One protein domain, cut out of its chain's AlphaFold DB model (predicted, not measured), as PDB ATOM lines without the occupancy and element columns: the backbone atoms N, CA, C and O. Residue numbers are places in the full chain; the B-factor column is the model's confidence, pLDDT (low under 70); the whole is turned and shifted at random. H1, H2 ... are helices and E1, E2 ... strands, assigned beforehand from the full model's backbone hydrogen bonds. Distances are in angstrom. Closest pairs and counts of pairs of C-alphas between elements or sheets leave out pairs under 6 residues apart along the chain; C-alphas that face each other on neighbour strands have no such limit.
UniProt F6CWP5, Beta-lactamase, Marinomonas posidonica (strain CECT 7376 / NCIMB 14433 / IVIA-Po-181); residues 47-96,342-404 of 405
ATOM      1  N   THR A  47     131.020 117.580 127.547       93.69
ATOM      2  CA  THR A  47     130.680 116.163 127.406       93.69
ATOM      3  C   THR A  47     130.586 115.539 128.789       93.69
ATOM      4  O   THR A  47     131.513 115.665 129.588       93.69
ATOM      5  N   ARG A  48     129.480 114.853 129.088       93.75
ATOM      6  CA  ARG A  48     129.219 114.292 130.415       93.75
ATOM      7  C   ARG A  48     128.376 113.024 130.336       93.75
ATOM      8  O   ARG A  48     127.496 112.923 129.482       93.75
ATOM      9  N   ILE A  49     128.627 112.078 131.235       94.75
ATOM     10  CA  ILE A  49     127.774 110.891 131.399       94.75
ATOM     11  C   ILE A  49     126.433 111.242 132.058       94.75
ATOM     12  O   ILE A  49     126.262 112.319 132.633       94.75
ATOM     13  N   GLY A  50     125.470 110.318 131.993       95.38
ATOM     14  CA  GLY A  50     124.161 110.502 132.615       95.38
ATOM     15  C   GLY A  50     124.249 110.722 134.130       95.38
ATOM     16  O   GLY A  50     125.211 110.318 134.782       95.38
ATOM     17  N   ALA A  51     123.225 111.349 134.715       95.75
ATOM     18  CA  ALA A  51     123.187 111.632 136.153       95.75
ATOM     19  C   ALA A  51     123.284 110.354 137.010       95.75
ATOM     20  O   ALA A  51     124.039 110.322 137.977       95.75
ATOM     21  N   ALA A  52     122.575 109.289 136.617       96.06
ATOM     22  CA  ALA A  52     122.635 108.000 137.303       96.06
ATOM     23  C   ALA A  52     124.035 107.363 137.225       96.06
ATOM     24  O   ALA A  52     124.541 106.873 138.232       96.06
ATOM     25  N   ASP A  53     124.692 107.433 136.062       96.81
ATOM     26  CA  ASP A  53     126.053 106.911 135.881       96.81
ATOM     27  C   ASP A  53     127.083 107.742 136.659       96.81
ATOM     28  O   ASP A  53     127.994 107.186 137.269       96.81
ATOM     29  N   SER A  54     126.910 109.071 136.705       96.31
ATOM     30  CA  SER A  54     127.728 109.967 137.540       96.31
ATOM     31  C   SER A  54     127.655 109.546 139.006       96.31
ATOM     32  O   SER A  54     128.691 109.324 139.630       96.31
ATOM     33  N   GLN A  55     126.442 109.349 139.531       97.25
ATOM     34  CA  GLN A  55     126.231 108.904 140.911       97.25
ATOM     35  C   GLN A  55     126.819 107.515 141.159       97.25
ATOM     36  O   GLN A  55     127.469 107.303 142.179       97.25
ATOM     37  N   TYR A  56     126.653 106.583 140.218       97.06
ATOM     38  CA  TYR A  56     127.251 105.249 140.300       97.06
ATOM     39  C   TYR A  56     128.787 105.294 140.355       97.06
ATOM     40  O   TYR A  56     129.414 104.509 141.070       97.06
ATOM     41  N   LEU A  57     129.408 106.235 139.641       97.75
ATOM     42  CA  LEU A  57     130.846 106.487 139.712       97.75
ATOM     43  C   LEU A  57     131.259 107.331 140.930       97.75
ATOM     44  O   LEU A  57     132.456 107.556 141.104       97.75
ATOM     45  N   GLY A  58     130.323 107.741 141.793       98.12
ATOM     46  CA  GLY A  58     130.551 108.501 143.031       98.12
ATOM     47  C   GLY A  58     130.692 110.012 142.820       98.12
ATOM     48  O   GLY A  58     131.498 110.664 143.482       98.12
ATOM     49  N   TRP A  59     129.965 110.568 141.854       98.50
ATOM     50  CA  TRP A  59     129.944 112.002 141.569       98.50
ATOM     51  C   TRP A  59     128.528 112.562 141.659       98.50
ATOM     52  O   TRP A  59     127.611 112.047 141.015       98.50
ATOM     53  N   ASP A  60     128.358 113.647 142.414       98.31
ATOM     54  CA  ASP A  60     127.098 114.378 142.495       98.31
ATOM     55  C   ASP A  60     126.797 115.088 141.166       98.31
ATOM     56  O   ASP A  60     127.609 115.893 140.684       98.31
ATOM     57  N   PRO A  61     125.613 114.839 140.570       97.44
ATOM     58  CA  PRO A  61     125.180 115.526 139.384       97.44
ATOM     59  C   PRO A  61     125.278 117.051 139.466       97.44
ATOM     60  O   PRO A  61     125.883 117.662 138.582       97.44
ATOM     61  N   ASN A  62     124.764 117.629 140.551       97.38
ATOM     62  CA  ASN A  62     124.685 119.077 140.728       97.38
ATOM     63  C   ASN A  62     126.049 119.682 141.084       97.38
ATOM     64  O   ASN A  62     126.421 120.714 140.532       97.38
ATOM     65  N   GLY A  63     126.838 119.020 141.935       97.94
ATOM     66  CA  GLY A  63     128.203 119.449 142.249       97.94
ATOM     67  C   GLY A  63     129.096 119.553 141.009       97.94
ATOM     68  O   GLY A  63     129.860 120.506 140.866       97.94
ATOM     69  N   LEU A  64     128.967 118.631 140.052       97.88
ATOM     70  CA  LEU A  64     129.663 118.752 138.767       97.88
ATOM     71  C   LEU A  64     129.160 119.952 137.939       97.88
ATOM     72  O   LEU A  64     129.976 120.607 137.294       97.88
ATOM     73  N   ASP A  65     127.872 120.304 137.987       96.12
ATOM     74  CA  ASP A  65     127.383 121.525 137.326       96.12
ATOM     75  C   ASP A  65     128.001 122.786 137.954       96.12
ATOM     76  O   ASP A  65     128.374 123.715 137.234       96.12
ATOM     77  N   GLU A  66     128.209 122.804 139.276       97.56
ATOM     78  CA  GLU A  66     128.933 123.888 139.956       97.56
ATOM     79  C   GLU A  66     130.402 123.968 139.518       97.56
ATOM     80  O   GLU A  66     130.913 125.065 139.268       97.56
ATOM     81  N   VAL A  67     131.077 122.821 139.363       98.06
ATOM     82  CA  VAL A  67     132.463 122.750 138.866       98.06
ATOM     83  C   VAL A  67     132.580 123.406 137.493       98.06
ATOM     84  O   VAL A  67     133.416 124.294 137.305       98.06
ATOM     85  N   PHE A  68     131.747 123.004 136.529       96.69
ATOM     86  CA  PHE A  68     131.829 123.544 135.170       96.69
ATOM     87  C   PHE A  68     131.273 124.968 135.067       96.69
ATOM     88  O   PHE A  68     131.813 125.775 134.309       96.69
ATOM     89  N   GLY A  69     130.274 125.321 135.879       96.00
ATOM     90  CA  GLY A  69     129.797 126.697 136.011       96.00
ATOM     91  C   GLY A  69     130.892 127.639 136.514       96.00
ATOM     92  O   GLY A  69     131.037 128.752 136.009       96.00
ATOM     93  N   TYR A  70     131.722 127.185 137.456       96.75
ATOM     94  CA  TYR A  70     132.886 127.943 137.904       96.75
ATOM     95  C   TYR A  70     134.008 127.963 136.859       96.75
ATOM     96  O   TYR A  70     134.561 129.031 136.585       96.75
ATOM     97  N   LEU A  71     134.310 126.821 136.230       95.38
ATOM     98  CA  LEU A  71     135.313 126.703 135.161       95.38
ATOM     99  C   LEU A  71     135.027 127.668 134.000       95.38
ATOM    100  O   LEU A  71     135.954 128.250 133.437       95.38
ATOM    101  N   ALA A  72     133.750 127.905 133.690       94.38
ATOM    102  CA  ALA A  72     133.308 128.854 132.670       94.38
ATOM    103  C   ALA A  72     133.733 130.309 132.946       94.38
ATOM    104  O   ALA A  72     133.737 131.131 132.032       94.38
ATOM    105  N   THR A  73     134.111 130.639 134.185       92.19
ATOM    106  CA  THR A  73     134.625 131.965 134.582       92.19
ATOM    107  C   THR A  73     136.154 132.080 134.520       92.19
ATOM    108  O   THR A  73     136.720 133.168 134.704       92.19
ATOM    109  N   LEU A  74     136.835 130.955 134.296       92.56
ATOM    110  CA  LEU A  74     138.287 130.847 134.188       92.56
ATOM    111  C   LEU A  74     138.707 130.849 132.717       92.56
ATOM    112  O   LEU A  74     137.870 130.659 131.844       92.56
ATOM    113  N   SER A  75     140.005 131.015 132.462       92.12
ATOM    114  CA  SER A  75     140.623 130.871 131.134       92.12
ATOM    115  C   SER A  75     141.312 129.508 131.030       92.12
ATOM    116  O   SER A  75     142.536 129.378 130.999       92.12
ATOM    117  N   SER A  76     140.487 128.471 131.122       93.25
ATOM    118  CA  SER A  76     140.879 127.067 130.991       93.25
ATOM    119  C   SER A  76     140.590 126.570 129.580       93.25
ATOM    120  O   SER A  76     139.561 126.931 129.010       93.25
ATOM    121  N   ASP A  77     141.443 125.707 129.048       95.25
ATOM    122  CA  ASP A  77     141.287 125.140 127.703       95.25
ATOM    123  C   ASP A  77     140.797 123.704 127.759       95.25
ATOM    124  O   ASP A  77     140.121 123.231 126.849       95.25
ATOM    125  N   THR A  78     141.120 122.984 128.832       96.88
ATOM    126  CA  THR A  78     140.649 121.616 129.023       96.88
ATOM    127  C   THR A  78     140.507 121.284 130.500       96.88
ATOM    128  O   THR A  78     141.388 121.592 131.305       96.88
ATOM    129  N   LEU A  79     139.413 120.611 130.849       98.19
ATOM    130  CA  LEU A  79     139.253 119.884 132.106       98.19
ATOM    131  C   LEU A  79     138.663 118.520 131.773       98.19
ATOM    132  O   LEU A  79     137.658 118.458 131.070       98.19
ATOM    133  N   VAL A  80     139.251 117.446 132.290       98.56
ATOM    134  CA  VAL A  80     138.689 116.095 132.190       98.56
ATOM    135  C   VAL A  80     138.767 115.399 133.534       98.56
ATOM    136  O   VAL A  80     139.818 115.407 134.173       98.56
ATOM    137  N   ILE A  81     137.666 114.765 133.920       98.69
ATOM    138  CA  ILE A  81     137.563 113.888 135.084       98.69
ATOM    139  C   ILE A  81     137.308 112.472 134.568       98.69
ATOM    140  O   ILE A  81     136.297 112.220 133.909       98.69
ATOM    141  N   VAL A  82     138.228 111.555 134.855       98.69
ATOM    142  CA  VAL A  82     138.114 110.134 134.508       98.69
ATOM    143  C   VAL A  82     138.067 109.323 135.788       98.69
ATOM    144  O   VAL A  82     138.982 109.426 136.597       98.69
ATOM    145  N   THR A  83     137.045 108.490 135.949       98.69
ATOM    146  CA  THR A  83     136.892 107.587 137.096       98.69
ATOM    147  C   THR A  83     136.655 106.177 136.589       98.69
ATOM    148  O   THR A  83     135.823 105.977 135.703       98.69
ATOM    149  N   LYS A  84     137.393 105.190 137.114       96.81
ATOM    150  CA  LYS A  84     137.313 103.780 136.674       96.81
ATOM    151  C   LYS A  84     137.457 103.627 135.149       96.81
ATOM    152  O   LYS A  84     136.736 102.864 134.507       96.81
ATOM    153  N   GLY A  85     138.351 104.420 134.553       93.56
ATOM    154  CA  GLY A  85     138.599 104.442 133.108       93.56
ATOM    155  C   GLY A  85     137.494 105.079 132.251       93.56
ATOM    156  O   GLY A  85     137.617 105.078 131.026       93.56
ATOM    157  N   GLN A  86     136.435 105.635 132.851       96.50
ATOM    158  CA  GLN A  86     135.342 106.310 132.146       96.50
ATOM    159  C   GLN A  86     135.436 107.826 132.317       96.50
ATOM    160  O   GLN A  86     135.599 108.322 133.432       96.50
ATOM    161  N   THR A  87     135.312 108.575 131.220       97.88
ATOM    162  CA  THR A  87     135.205 110.037 131.276       97.88
ATOM    163  C   THR A  87     133.874 110.414 131.907       97.88
ATOM    164  O   THR A  87     132.838 110.273 131.268       97.88
ATOM    165  N   VAL A  88     133.906 110.904 133.144       98.12
ATOM    166  CA  VAL A  88     132.722 111.370 133.880       98.12
ATOM    167  C   VAL A  88     132.230 112.679 133.282       98.12
ATOM    168  O   VAL A  88     131.050 112.837 132.965       98.12
ATOM    169  N   ALA A  89     133.155 113.618 133.107       97.62
ATOM    170  CA  ALA A  89     132.885 114.914 132.521       97.62
ATOM    171  C   ALA A  89     134.152 115.480 131.878       97.62
ATOM    172  O   ALA A  89     135.262 115.289 132.386       97.62
ATOM    173  N   SER A  90     133.984 116.199 130.775       97.75
ATOM    174  CA  SER A  90     135.065 116.890 130.090       97.75
ATOM    175  C   SER A  90     134.596 118.144 129.369       97.75
ATOM    176  O   SER A  90     133.491 118.182 128.834       97.75
ATOM    177  N   PHE A  91     135.485 119.121 129.275       96.25
ATOM    178  CA  PHE A  91     135.366 120.298 128.420       96.25
ATOM    179  C   PHE A  91     136.668 120.477 127.629       96.25
ATOM    180  O   PHE A  91     137.741 120.198 128.168       96.25
ATOM    181  N   GLY A  92     136.567 120.998 126.402       95.06
ATOM    182  CA  GLY A  92     137.710 121.370 125.566       95.06
ATOM    183  C   GLY A  92     138.135 120.302 124.558       95.06
ATOM    184  O   GLY A  92     137.657 119.165 124.584       95.06
ATOM    185  N   ASP A  93     139.046 120.667 123.653       95.38
ATOM    186  CA  ASP A  93     139.613 119.721 122.692       95.38
ATOM    187  C   ASP A  93     140.697 118.857 123.344       95.38
ATOM    188  O   ASP A  93     141.830 119.285 123.561       95.38
ATOM    189  N   LEU A  94     140.359 117.591 123.583       96.88
ATOM    190  CA  LEU A  94     141.251 116.646 124.249       96.88
ATOM    191  C   LEU A  94     142.462 116.232 123.405       96.88
ATOM    192  O   LEU A  94     143.324 115.525 123.928       96.88
ATOM    193  N   LYS A  95     142.520 116.621 122.125       97.69
ATOM    194  CA  LYS A  95     143.595 116.263 121.187       97.69
ATOM    195  C   LYS A  95     144.619 117.374 120.996       97.69
ATOM    196  O   LYS A  95     145.728 117.096 120.546       97.69
ATOM    197  N   THR A  96     144.285 118.620 121.333       97.00
ATOM    198  CA  THR A  96     145.201 119.750 121.141       97.00
ATOM    199  C   THR A  96     146.362 119.680 122.147       97.00
ATOM    200  O   THR A  96     146.127 119.708 123.356       97.00
ATOM    201  N   ASP A 342     146.083 127.118 127.628       94.06
ATOM    202  CA  ASP A 342     147.048 127.617 126.662       94.06
ATOM    203  C   ASP A 342     147.749 128.851 127.222       94.06
ATOM    204  O   ASP A 342     147.236 129.966 127.278       94.06
ATOM    205  N   THR A 343     148.990 128.650 127.640       92.25
ATOM    206  CA  THR A 343     149.818 129.732 128.174       92.25
ATOM    207  C   THR A 343     150.483 130.585 127.093       92.25
ATOM    208  O   THR A 343     151.265 131.461 127.449       92.25
ATOM    209  N   THR A 344     150.268 130.316 125.802       92.31
ATOM    210  CA  THR A 344     150.987 130.991 124.705       92.31
ATOM    211  C   THR A 344     150.785 132.503 124.754       92.31
ATOM    212  O   THR A 344     151.757 133.242 124.898       92.31
ATOM    213  N   GLU A 345     149.535 132.964 124.754       92.69
ATOM    214  CA  GLU A 345     149.220 134.397 124.793       92.69
ATOM    215  C   GLU A 345     149.599 135.061 126.121       92.69
ATOM    216  O   GLU A 345     150.049 136.209 126.151       92.69
ATOM    217  N   PHE A 346     149.489 134.330 127.233       90.75
ATOM    218  CA  PHE A 346     150.019 134.793 128.514       90.75
ATOM    219  C   PHE A 346     151.533 135.036 128.434       90.75
ATOM    220  O   PHE A 346     151.999 136.104 128.827       90.75
ATOM    221  N   LEU A 347     152.297 134.083 127.898       89.50
ATOM    222  CA  LEU A 347     153.752 134.183 127.785       89.50
ATOM    223  C   LEU A 347     154.187 135.269 126.800       89.50
ATOM    224  O   LEU A 347     155.143 135.975 127.101       89.50
ATOM    225  N   ASN A 348     153.470 135.452 125.690       92.62
ATOM    226  CA  ASN A 348     153.733 136.527 124.727       92.62
ATOM    227  C   ASN A 348     153.667 137.918 125.377       92.62
ATOM    228  O   ASN A 348     154.366 138.833 124.953       92.62
ATOM    229  N   ARG A 349     152.851 138.079 126.426       92.00
ATOM    230  CA  ARG A 349     152.749 139.326 127.201       92.00
ATOM    231  C   ARG A 349     153.704 139.369 128.386       92.00
ATOM    232  O   ARG A 349     154.203 140.435 128.720       92.00
ATOM    233  N   PHE A 350     153.932 138.229 129.029       87.44
ATOM    234  CA  PHE A 350     154.745 138.121 130.235       87.44
ATOM    235  C   PHE A 350     156.248 138.197 129.947       87.44
ATOM    236  O   PHE A 350     156.955 138.919 130.643       87.44
ATOM    237  N   MET A 351     156.743 137.483 128.933       85.94
ATOM    238  CA  MET A 351     158.183 137.373 128.663       85.94
ATOM    239  C   MET A 351     158.861 138.720 128.371       85.94
ATOM    240  O   MET A 351     159.882 138.974 129.008       85.94
ATOM    241  N   PRO A 352     158.295 139.623 127.541       91.12
ATOM    242  CA  PRO A 352     158.902 140.936 127.313       91.12
ATOM    243  C   PRO A 352     159.097 141.744 128.603       91.12
ATOM    244  O   PRO A 352     160.112 142.404 128.772       91.12
ATOM    245  N   MET A 353     158.170 141.634 129.563       87.94
ATOM    246  CA  MET A 353     158.279 142.331 130.851       87.94
ATOM    247  C   MET A 353     159.479 141.824 131.663       87.94
ATOM    248  O   MET A 353     160.171 142.606 132.308       87.94
ATOM    249  N   ILE A 354     159.744 140.514 131.619       82.75
ATOM    250  CA  ILE A 354     160.904 139.908 132.290       82.75
ATOM    251  C   ILE A 354     162.205 140.300 131.593       82.75
ATOM    252  O   ILE A 354     163.185 140.615 132.263       82.75
ATOM    253  N   GLU A 355     162.213 140.316 130.261       79.50
ATOM    254  CA  GLU A 355     163.364 140.749 129.458       79.50
ATOM    255  C   GLU A 355     163.710 142.226 129.702       79.50
ATOM    256  O   GLU A 355     164.883 142.599 129.708       79.50
ATOM    257  N   GLU A 356     162.707 143.055 129.999       88.25
ATOM    258  CA  GLU A 356     162.858 144.450 130.430       88.25
ATOM    259  C   GLU A 356     163.275 144.601 131.910       88.25
ATOM    260  O   GLU A 356     163.443 145.719 132.403       88.25
ATOM    261  N   GLY A 357     163.488 143.492 132.625       79.81
ATOM    262  CA  GLY A 357     163.992 143.466 134.000       79.81
ATOM    263  C   GLY A 357     162.919 143.565 135.085       79.81
ATOM    264  O   GLY A 357     163.250 143.821 136.244       79.81
ATOM    265  N   GLN A 358     161.638 143.384 134.751       81.50
ATOM    266  CA  GLN A 358     160.571 143.363 135.747       81.50
ATOM    267  C   GLN A 358     160.594 142.063 136.562       81.50
ATOM    268  O   GLN A 358     160.729 140.965 136.025       81.50
ATOM    269  N   GLU A 359     160.381 142.181 137.874       77.50
ATOM    270  CA  GLU A 359     160.212 141.027 138.759       77.50
ATOM    271  C   GLU A 359     158.996 140.182 138.348       77.50
ATOM    272  O   GLU A 359     157.901 140.705 138.113       77.50
ATOM    273  N   ALA A 360     159.163 138.857 138.316       73.69
ATOM    274  CA  ALA A 360     158.147 137.933 137.807       73.69
ATOM    275  C   ALA A 360     156.799 138.034 138.538       73.69
ATOM    276  O   ALA A 360     155.741 137.983 137.907       73.69
ATOM    277  N   GLU A 361     156.825 138.205 139.860       76.62
ATOM    278  CA  GLU A 361     155.608 138.360 140.662       76.62
ATOM    279  C   GLU A 361     154.862 139.650 140.304       76.62
ATOM    280  O   GLU A 361     153.650 139.617 140.083       76.62
ATOM    281  N   ALA A 362     155.589 140.759 140.148       78.56
ATOM    282  CA  ALA A 362     155.015 142.041 139.754       78.56
ATOM    283  C   ALA A 362     154.442 141.990 138.330       78.56
ATOM    284  O   ALA A 362     153.393 142.574 138.063       78.56
ATOM    285  N   ALA A 363     155.104 141.284 137.409       83.75
ATOM    286  CA  ALA A 363     154.614 141.111 136.042       83.75
ATOM    287  C   ALA A 363     153.317 140.286 135.994       83.75
ATOM    288  O   ALA A 363     152.353 140.687 135.334       83.75
ATOM    289  N   ILE A 364     153.236 139.185 136.753       84.06
ATOM    290  CA  ILE A 364     151.991 138.412 136.902       84.06
ATOM    291  C   ILE A 364     150.889 139.279 137.514       84.06
ATOM    292  O   ILE A 364     149.769 139.291 137.001       84.06
ATOM    293  N   GLU A 365     151.188 140.006 138.591       83.56
ATOM    294  CA  GLU A 365     150.216 140.869 139.261       83.56
ATOM    295  C   GLU A 365     149.670 141.931 138.303       83.56
ATOM    296  O   GLU A 365     148.454 142.088 138.182       83.56
ATOM    297  N   GLN A 366     150.542 142.600 137.549       88.19
ATOM    298  CA  GLN A 366     150.146 143.584 136.548       88.19
ATOM    299  C   GLN A 366     149.230 142.983 135.475       88.19
ATOM    300  O   GLN A 366     148.205 143.588 135.143       88.19
ATOM    301  N   LEU A 367     149.552 141.796 134.952       88.25
ATOM    302  CA  LEU A 367     148.718 141.111 133.959       88.25
ATOM    303  C   LEU A 367     147.354 140.718 134.539       88.25
ATOM    304  O   LEU A 367     146.328 140.964 133.903       88.25
ATOM    305  N   VAL A 368     147.306 140.192 135.763       85.75
ATOM    306  CA  VAL A 368     146.044 139.832 136.431       85.75
ATOM    307  C   VAL A 368     145.190 141.076 136.696       85.75
ATOM    308  O   VAL A 368     143.999 141.093 136.376       85.75
ATOM    309  N   LEU A 369     145.786 142.147 137.228       85.69
ATOM    310  CA  LEU A 369     145.092 143.409 137.497       85.69
ATOM    311  C   LEU A 369     144.615 144.094 136.211       85.69
ATOM    312  O   LEU A 369     143.592 144.788 136.231       85.69
ATOM    313  N   SER A 370     145.293 143.872 135.081       87.75
ATOM    314  CA  SER A 370     144.872 144.419 133.788       87.75
ATOM    315  C   SER A 370     143.466 143.960 133.378       87.75
ATOM    316  O   SER A 370     142.742 144.743 132.760       87.75
ATOM    317  N   CYS A 371     143.047 142.765 133.811       87.06
ATOM    318  CA  CYS A 371     141.734 142.174 133.533       87.06
ATOM    319  C   CYS A 371     140.635 142.547 134.533       87.06
ATOM    320  O   CYS A 371     139.477 142.168 134.352       87.06
ATOM    321  N   VAL A 372     140.966 143.304 135.580       81.06
ATOM    322  CA  VAL A 372     139.982 143.846 136.530       81.06
ATOM    323  C   VAL A 372     139.370 145.153 136.006       81.06
ATOM    324  O   VAL A 372     138.243 145.494 136.362       81.06
ATOM    325  N   LYS A 373     140.082 145.887 135.140       79.31
ATOM    326  CA  LYS A 373     139.600 147.148 134.554       79.31
ATOM    327  C   LYS A 373     138.409 146.889 133.622       79.31
ATOM    328  O   LYS A 373     138.485 146.023 132.754       79.31
ATOM    329  N   ARG A 374     137.329 147.668 133.781       74.25
ATOM    330  CA  ARG A 374     136.024 147.448 133.121       74.25
ATOM    331  C   ARG A 374     136.124 147.292 131.600       74.25
ATOM    332  O   ARG A 374     135.520 146.373 131.055       74.25
ATOM    333  N   ASP A 375     136.922 148.133 130.949       78.62
ATOM    334  CA  ASP A 375     137.074 148.127 129.488       78.62
ATOM    335  C   ASP A 375     137.893 146.926 128.990       78.62
ATOM    336  O   ASP A 375     137.585 146.339 127.957       78.62
ATOM    337  N   ASN A 376     138.890 146.491 129.765       82.75
ATOM    338  CA  ASN A 376     139.766 145.374 129.403       82.75
ATOM    339  C   ASN A 376     139.143 144.009 129.680       82.75
ATOM    340  O   ASN A 376     139.522 143.016 129.064       82.75
ATOM    341  N   ARG A 377     138.195 143.935 130.610       81.69
ATOM    342  CA  ARG A 377     137.595 142.675 131.047       81.69
ATOM    343  C   ARG A 377     136.919 141.895 129.919       81.69
ATOM    344  O   ARG A 377     136.871 140.673 129.958       81.69
ATOM    345  N   LYS A 378     136.390 142.614 128.930       85.75
ATOM    346  CA  LYS A 378     135.743 142.034 127.748       85.75
ATOM    347  C   LYS A 378     136.721 141.751 126.606       85.75
ATOM    348  O   LYS A 378     136.287 141.328 125.543       85.75
ATOM    349  N   SER A 379     138.012 142.030 126.794       89.88
ATOM    350  CA  SER A 379     139.024 141.682 125.801       89.88
ATOM    351  C   SER A 379     139.164 140.169 125.703       89.88
ATOM    352  O   SER A 379     139.062 139.466 126.706       89.88
ATOM    353  N   GLU A 380     139.470 139.694 124.500       90.56
ATOM    354  CA  GLU A 380     139.774 138.289 124.229       90.56
ATOM    355  C   GLU A 380     140.812 137.736 125.211       90.56
ATOM    356  O   GLU A 380     140.577 136.711 125.837       90.56
ATOM    357  N   TYR A 381     141.896 138.479 125.472       91.31
ATOM    358  CA  TYR A 381     142.911 138.067 126.444       91.31
ATOM    359  C   TYR A 381     142.329 137.790 127.838       91.31
ATOM    360  O   TYR A 381     142.648 136.777 128.451       91.31
ATOM    361  N   CYS A 382     141.472 138.671 128.352       90.19
ATOM    362  CA  CYS A 382     140.923 138.524 129.698       90.19
ATOM    363  C   CYS A 382     139.833 137.454 129.817       90.19
ATOM    364  O   CYS A 382     139.556 137.006 130.931       90.19
ATOM    365  N   ILE A 383     139.234 137.060 128.695       89.00
ATOM    366  CA  ILE A 383     138.235 135.996 128.625       89.00
ATOM    367  C   ILE A 383     138.933 134.645 128.421       89.00
ATOM    368  O   ILE A 383     138.709 133.713 129.193       89.00
ATOM    369  N   GLU A 384     139.829 134.555 127.442       88.88
ATOM    370  CA  GLU A 384     140.346 133.281 126.932       88.88
ATOM    371  C   GLU A 384     141.764 132.939 127.395       88.88
ATOM    372  O   GLU A 384     142.124 131.767 127.420       88.88
ATOM    373  N   HIS A 385     142.582 133.917 127.793       91.31
ATOM    374  CA  HIS A 385     144.033 133.701 127.927       91.31
ATOM    375  C   HIS A 385     144.648 134.204 129.234       91.31
ATOM    376  O   HIS A 385     145.862 134.082 129.441       91.31
ATOM    377  N   ARG A 386     143.856 134.815 130.122       89.44
ATOM    378  CA  ARG A 386     144.402 135.376 131.358       89.44
ATOM    379  C   ARG A 386     144.928 134.266 132.251       89.44
ATOM    380  O   ARG A 386     144.438 133.141 132.278       89.44
ATOM    381  N   PHE A 387     145.904 134.627 133.067       86.81
ATOM    382  CA  PHE A 387     146.420 133.710 134.060       86.81
ATOM    383  C   PHE A 387     145.338 133.365 135.095       86.81
ATOM    384  O   PHE A 387     144.820 134.248 135.786       86.81
ATOM    385  N   THR A 388     145.018 132.076 135.228       87.69
ATOM    386  CA  THR A 388     144.188 131.574 136.328       87.69
ATOM    387  C   THR A 388     145.011 131.612 137.610       87.69
ATOM    388  O   THR A 388     146.048 130.957 137.733       87.69
ATOM    389  N   THR A 389     144.570 132.402 138.582       87.94
ATOM    390  CA  THR A 389     145.302 132.572 139.836       87.94
ATOM    391  C   THR A 389     145.275 131.297 140.669       87.94
ATOM    392  O   THR A 389     144.383 130.456 140.564       87.94
ATOM    393  N   ARG A 390     146.230 131.184 141.591       85.12
ATOM    394  CA  ARG A 390     146.283 130.071 142.537       85.12
ATOM    395  C   ARG A 390     145.014 129.941 143.386       85.12
ATOM    396  O   ARG A 390     144.587 128.834 143.684       85.12
ATOM    397  N   ARG A 391     144.418 131.070 143.782       89.06
ATOM    398  CA  ARG A 391     143.164 131.086 144.542       89.06
ATOM    399  C   ARG A 391     142.015 130.526 143.712       89.06
ATOM    400  O   ARG A 391     141.259 129.718 144.230       89.06
ATOM    401  N   GLU A 392     141.895 130.946 142.455       93.31
ATOM    402  CA  GLU A 392     140.863 130.427 141.553       93.31
ATOM    403  C   GLU A 392     141.029 128.926 141.324       93.31
ATOM    404  O   GLU A 392     140.072 128.170 141.459       93.31
ATOM    405  N   PHE A 393     142.259 128.477 141.079       94.06
ATOM    406  CA  PHE A 393     142.530 127.054 140.917       94.06
ATOM    407  C   PHE A 393     142.213 126.249 142.184       94.06
ATOM    408  O   PHE A 393     141.568 125.213 142.099       94.06
ATOM    409  N   ASN A 394     142.582 126.744 143.369       94.00
ATOM    410  CA  ASN A 394     142.214 126.089 144.625       94.00
ATOM    411  C   ASN A 394     140.687 126.001 144.801       94.00
ATOM    412  O   ASN A 394     140.206 124.961 145.232       94.00
ATOM    413  N   THR A 395     139.929 127.043 144.436       96.88
ATOM    414  CA  THR A 395     138.456 126.994 144.443       96.88
ATOM    415  C   THR A 395     137.930 125.918 143.495       96.88
ATOM    416  O   THR A 395     137.051 125.158 143.887       96.88
ATOM    417  N   LEU A 396     138.483 125.812 142.281       97.56
ATOM    418  CA  LEU A 396     138.111 124.762 141.327       97.56
ATOM    419  C   LEU A 396     138.346 123.367 141.923       97.56
ATOM    420  O   LEU A 396     137.452 122.527 141.878       97.56
ATOM    421  N   ILE A 397     139.515 123.133 142.528       97.69
ATOM    422  CA  ILE A 397     139.824 121.857 143.186       97.69
ATOM    423  C   ILE A 397     138.877 121.596 144.360       97.69
ATOM    424  O   ILE A 397     138.359 120.490 144.474       97.69
ATOM    425  N   SER A 398     138.584 122.598 145.192       97.94
ATOM    426  CA  SER A 398     137.586 122.460 146.254       97.94
ATOM    427  C   SER A 398     136.227 122.044 145.698       97.94
ATOM    428  O   SER A 398     135.646 121.108 146.228       97.94
ATOM    429  N   LEU A 399     135.723 122.676 144.636       98.56
ATOM    430  CA  LEU A 399     134.439 122.298 144.033       98.56
ATOM    431  C   LEU A 399     134.452 120.855 143.518       98.56
ATOM    432  O   LEU A 399     133.500 120.120 143.754       98.56
ATOM    433  N   ILE A 400     135.550 120.419 142.893       98.38
ATOM    434  CA  ILE A 400     135.705 119.025 142.450       98.38
ATOM    435  C   ILE A 400     135.645 118.065 143.644       98.38
ATOM    436  O   ILE A 400     134.972 117.042 143.567       98.38
ATOM    437  N   ILE A 401     136.300 118.399 144.758       98.31
ATOM    438  CA  ILE A 401     136.253 117.589 145.983       98.31
ATOM    439  C   ILE A 401     134.829 117.534 146.551       98.31
ATOM    440  O   ILE A 401     134.381 116.461 146.936       98.31
ATOM    441  N   HIS A 402     134.093 118.650 146.568       98.19
ATOM    442  CA  HIS A 402     132.703 118.673 147.046       98.19
ATOM    443  C   HIS A 402     131.739 117.921 146.119       98.19
ATOM    444  O   HIS A 402     130.715 117.430 146.581       98.19
ATOM    445  N   ALA A 403     132.064 117.809 144.829       98.25
ATOM    446  CA  ALA A 403     131.288 117.026 143.873       98.25
ATOM    447  C   ALA A 403     131.492 115.505 144.029       98.25
ATOM    448  O   ALA A 403     130.778 114.735 143.385       98.25
ATOM    449  N   ARG A 404     132.447 115.054 144.853       97.88
ATOM    450  CA  ARG A 404     132.647 113.638 145.186       97.88
ATOM    451  C   ARG A 404     131.678 113.210 146.299       97.88
ATOM    452  O   ARG A 404     131.639 113.867 147.338       97.88
TER     453      ARG A 404
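What this domain is: This is residues 47 to 96 and 342 to 404 of the 405 residues of the protein "Beta-lactamase" of Marinomonas posidonica (strain CECT 7376 / NCIMB 14433 / IVIA-Po-181) (UniProt F6CWP5). Two loose lobes stand end to end. In one, H2 and H6 lie side by side in opposite ways with the hairpin E1 and E2 near H2 and the short helix H1 at the far end; in the other, H3 and H4 make a V, meeting near the end of H3 and the beginning of H4, with the short H5 near H4 and near the beginning of H3, and H6 runs back from this lobe into the first. The printed part has 113 residues, with six named helices and two named strands in the order H1, H2, E1, E2, H3, H4, H5, H6; the sheet, E1 - E2, is antiparallel. The class is mostly helix, and the whole is loose, with a radius of gyration of the C-alphas of 16.9 A and spans of 54 by 28 by 23 A.

How they stand to each other: H1, residues 51 to 56, and H2, residues 61 to 71, only just touch, with 3 pairs of C-alphas within 8 A, and only at the corner; the closest C-alphas are those of Ala 51 and Pro 61, 5.4 A apart. E1, residues 78 to 83, and E2, residues 86 to 91, form an antiparallel hairpin; N 81 and O 89 are 2.9 A apart and N 88 and O 81 2.8 A, both within hydrogen-bond range. H2 and E2 are near each other. Residues 47 to 48 pair antiparallel with residues 89 to 90 of E2. Beyond the cut, H3, residues 344 to 355, touches H4, residues 360 to 370, with residues 350 to 354 alone, at a steep tilt of 52 degrees, opposite ways; the closest C-alphas are those of Met 353 and Ala 363, 6.5 A apart. H5, residues 380 to 385, only just touches H3, with 3 pairs of C-alphas within 8 A, the closest being Glu 345 and His 385 at 6.1 A. H6, residues 390 to 402, touches H2 at a shallow tilt of 9 degrees, opposite ways; the closest C-alphas are those of Val 67 and Leu 399, 5.6 A apart. H3 and H6 are apart. Every O i to N i+4 pair is within hydrogen-bond range in H1, H2, H4, H5 and H6; in H3, 6 of 8 are.

Where its parts are: H1 begins at C-alpha 51, (123.187, 111.632, 136.153). H2 is 15.7 A long, E1 16.6 A and E2 14.5 A. H3, beginning at C-alpha 344, (150.987, 130.991, 124.705), is 16.5 A long, and H4 15.3 A. H6 is 18.3 A long and ends at C-alpha 402, (132.703, 118.673, 147.046).

The domain as a whole: The two C-alphas farthest apart are those of Ala 52 and Glu 356, 54.7 A. Residues 97 to 341 are not printed, and C-alphas 96 and 342 are 9.8 A apart across the cut. Of the links that are printed whole, none is long. The mean pLDDT of the printed part is 91.9, and no printed residue is under 70.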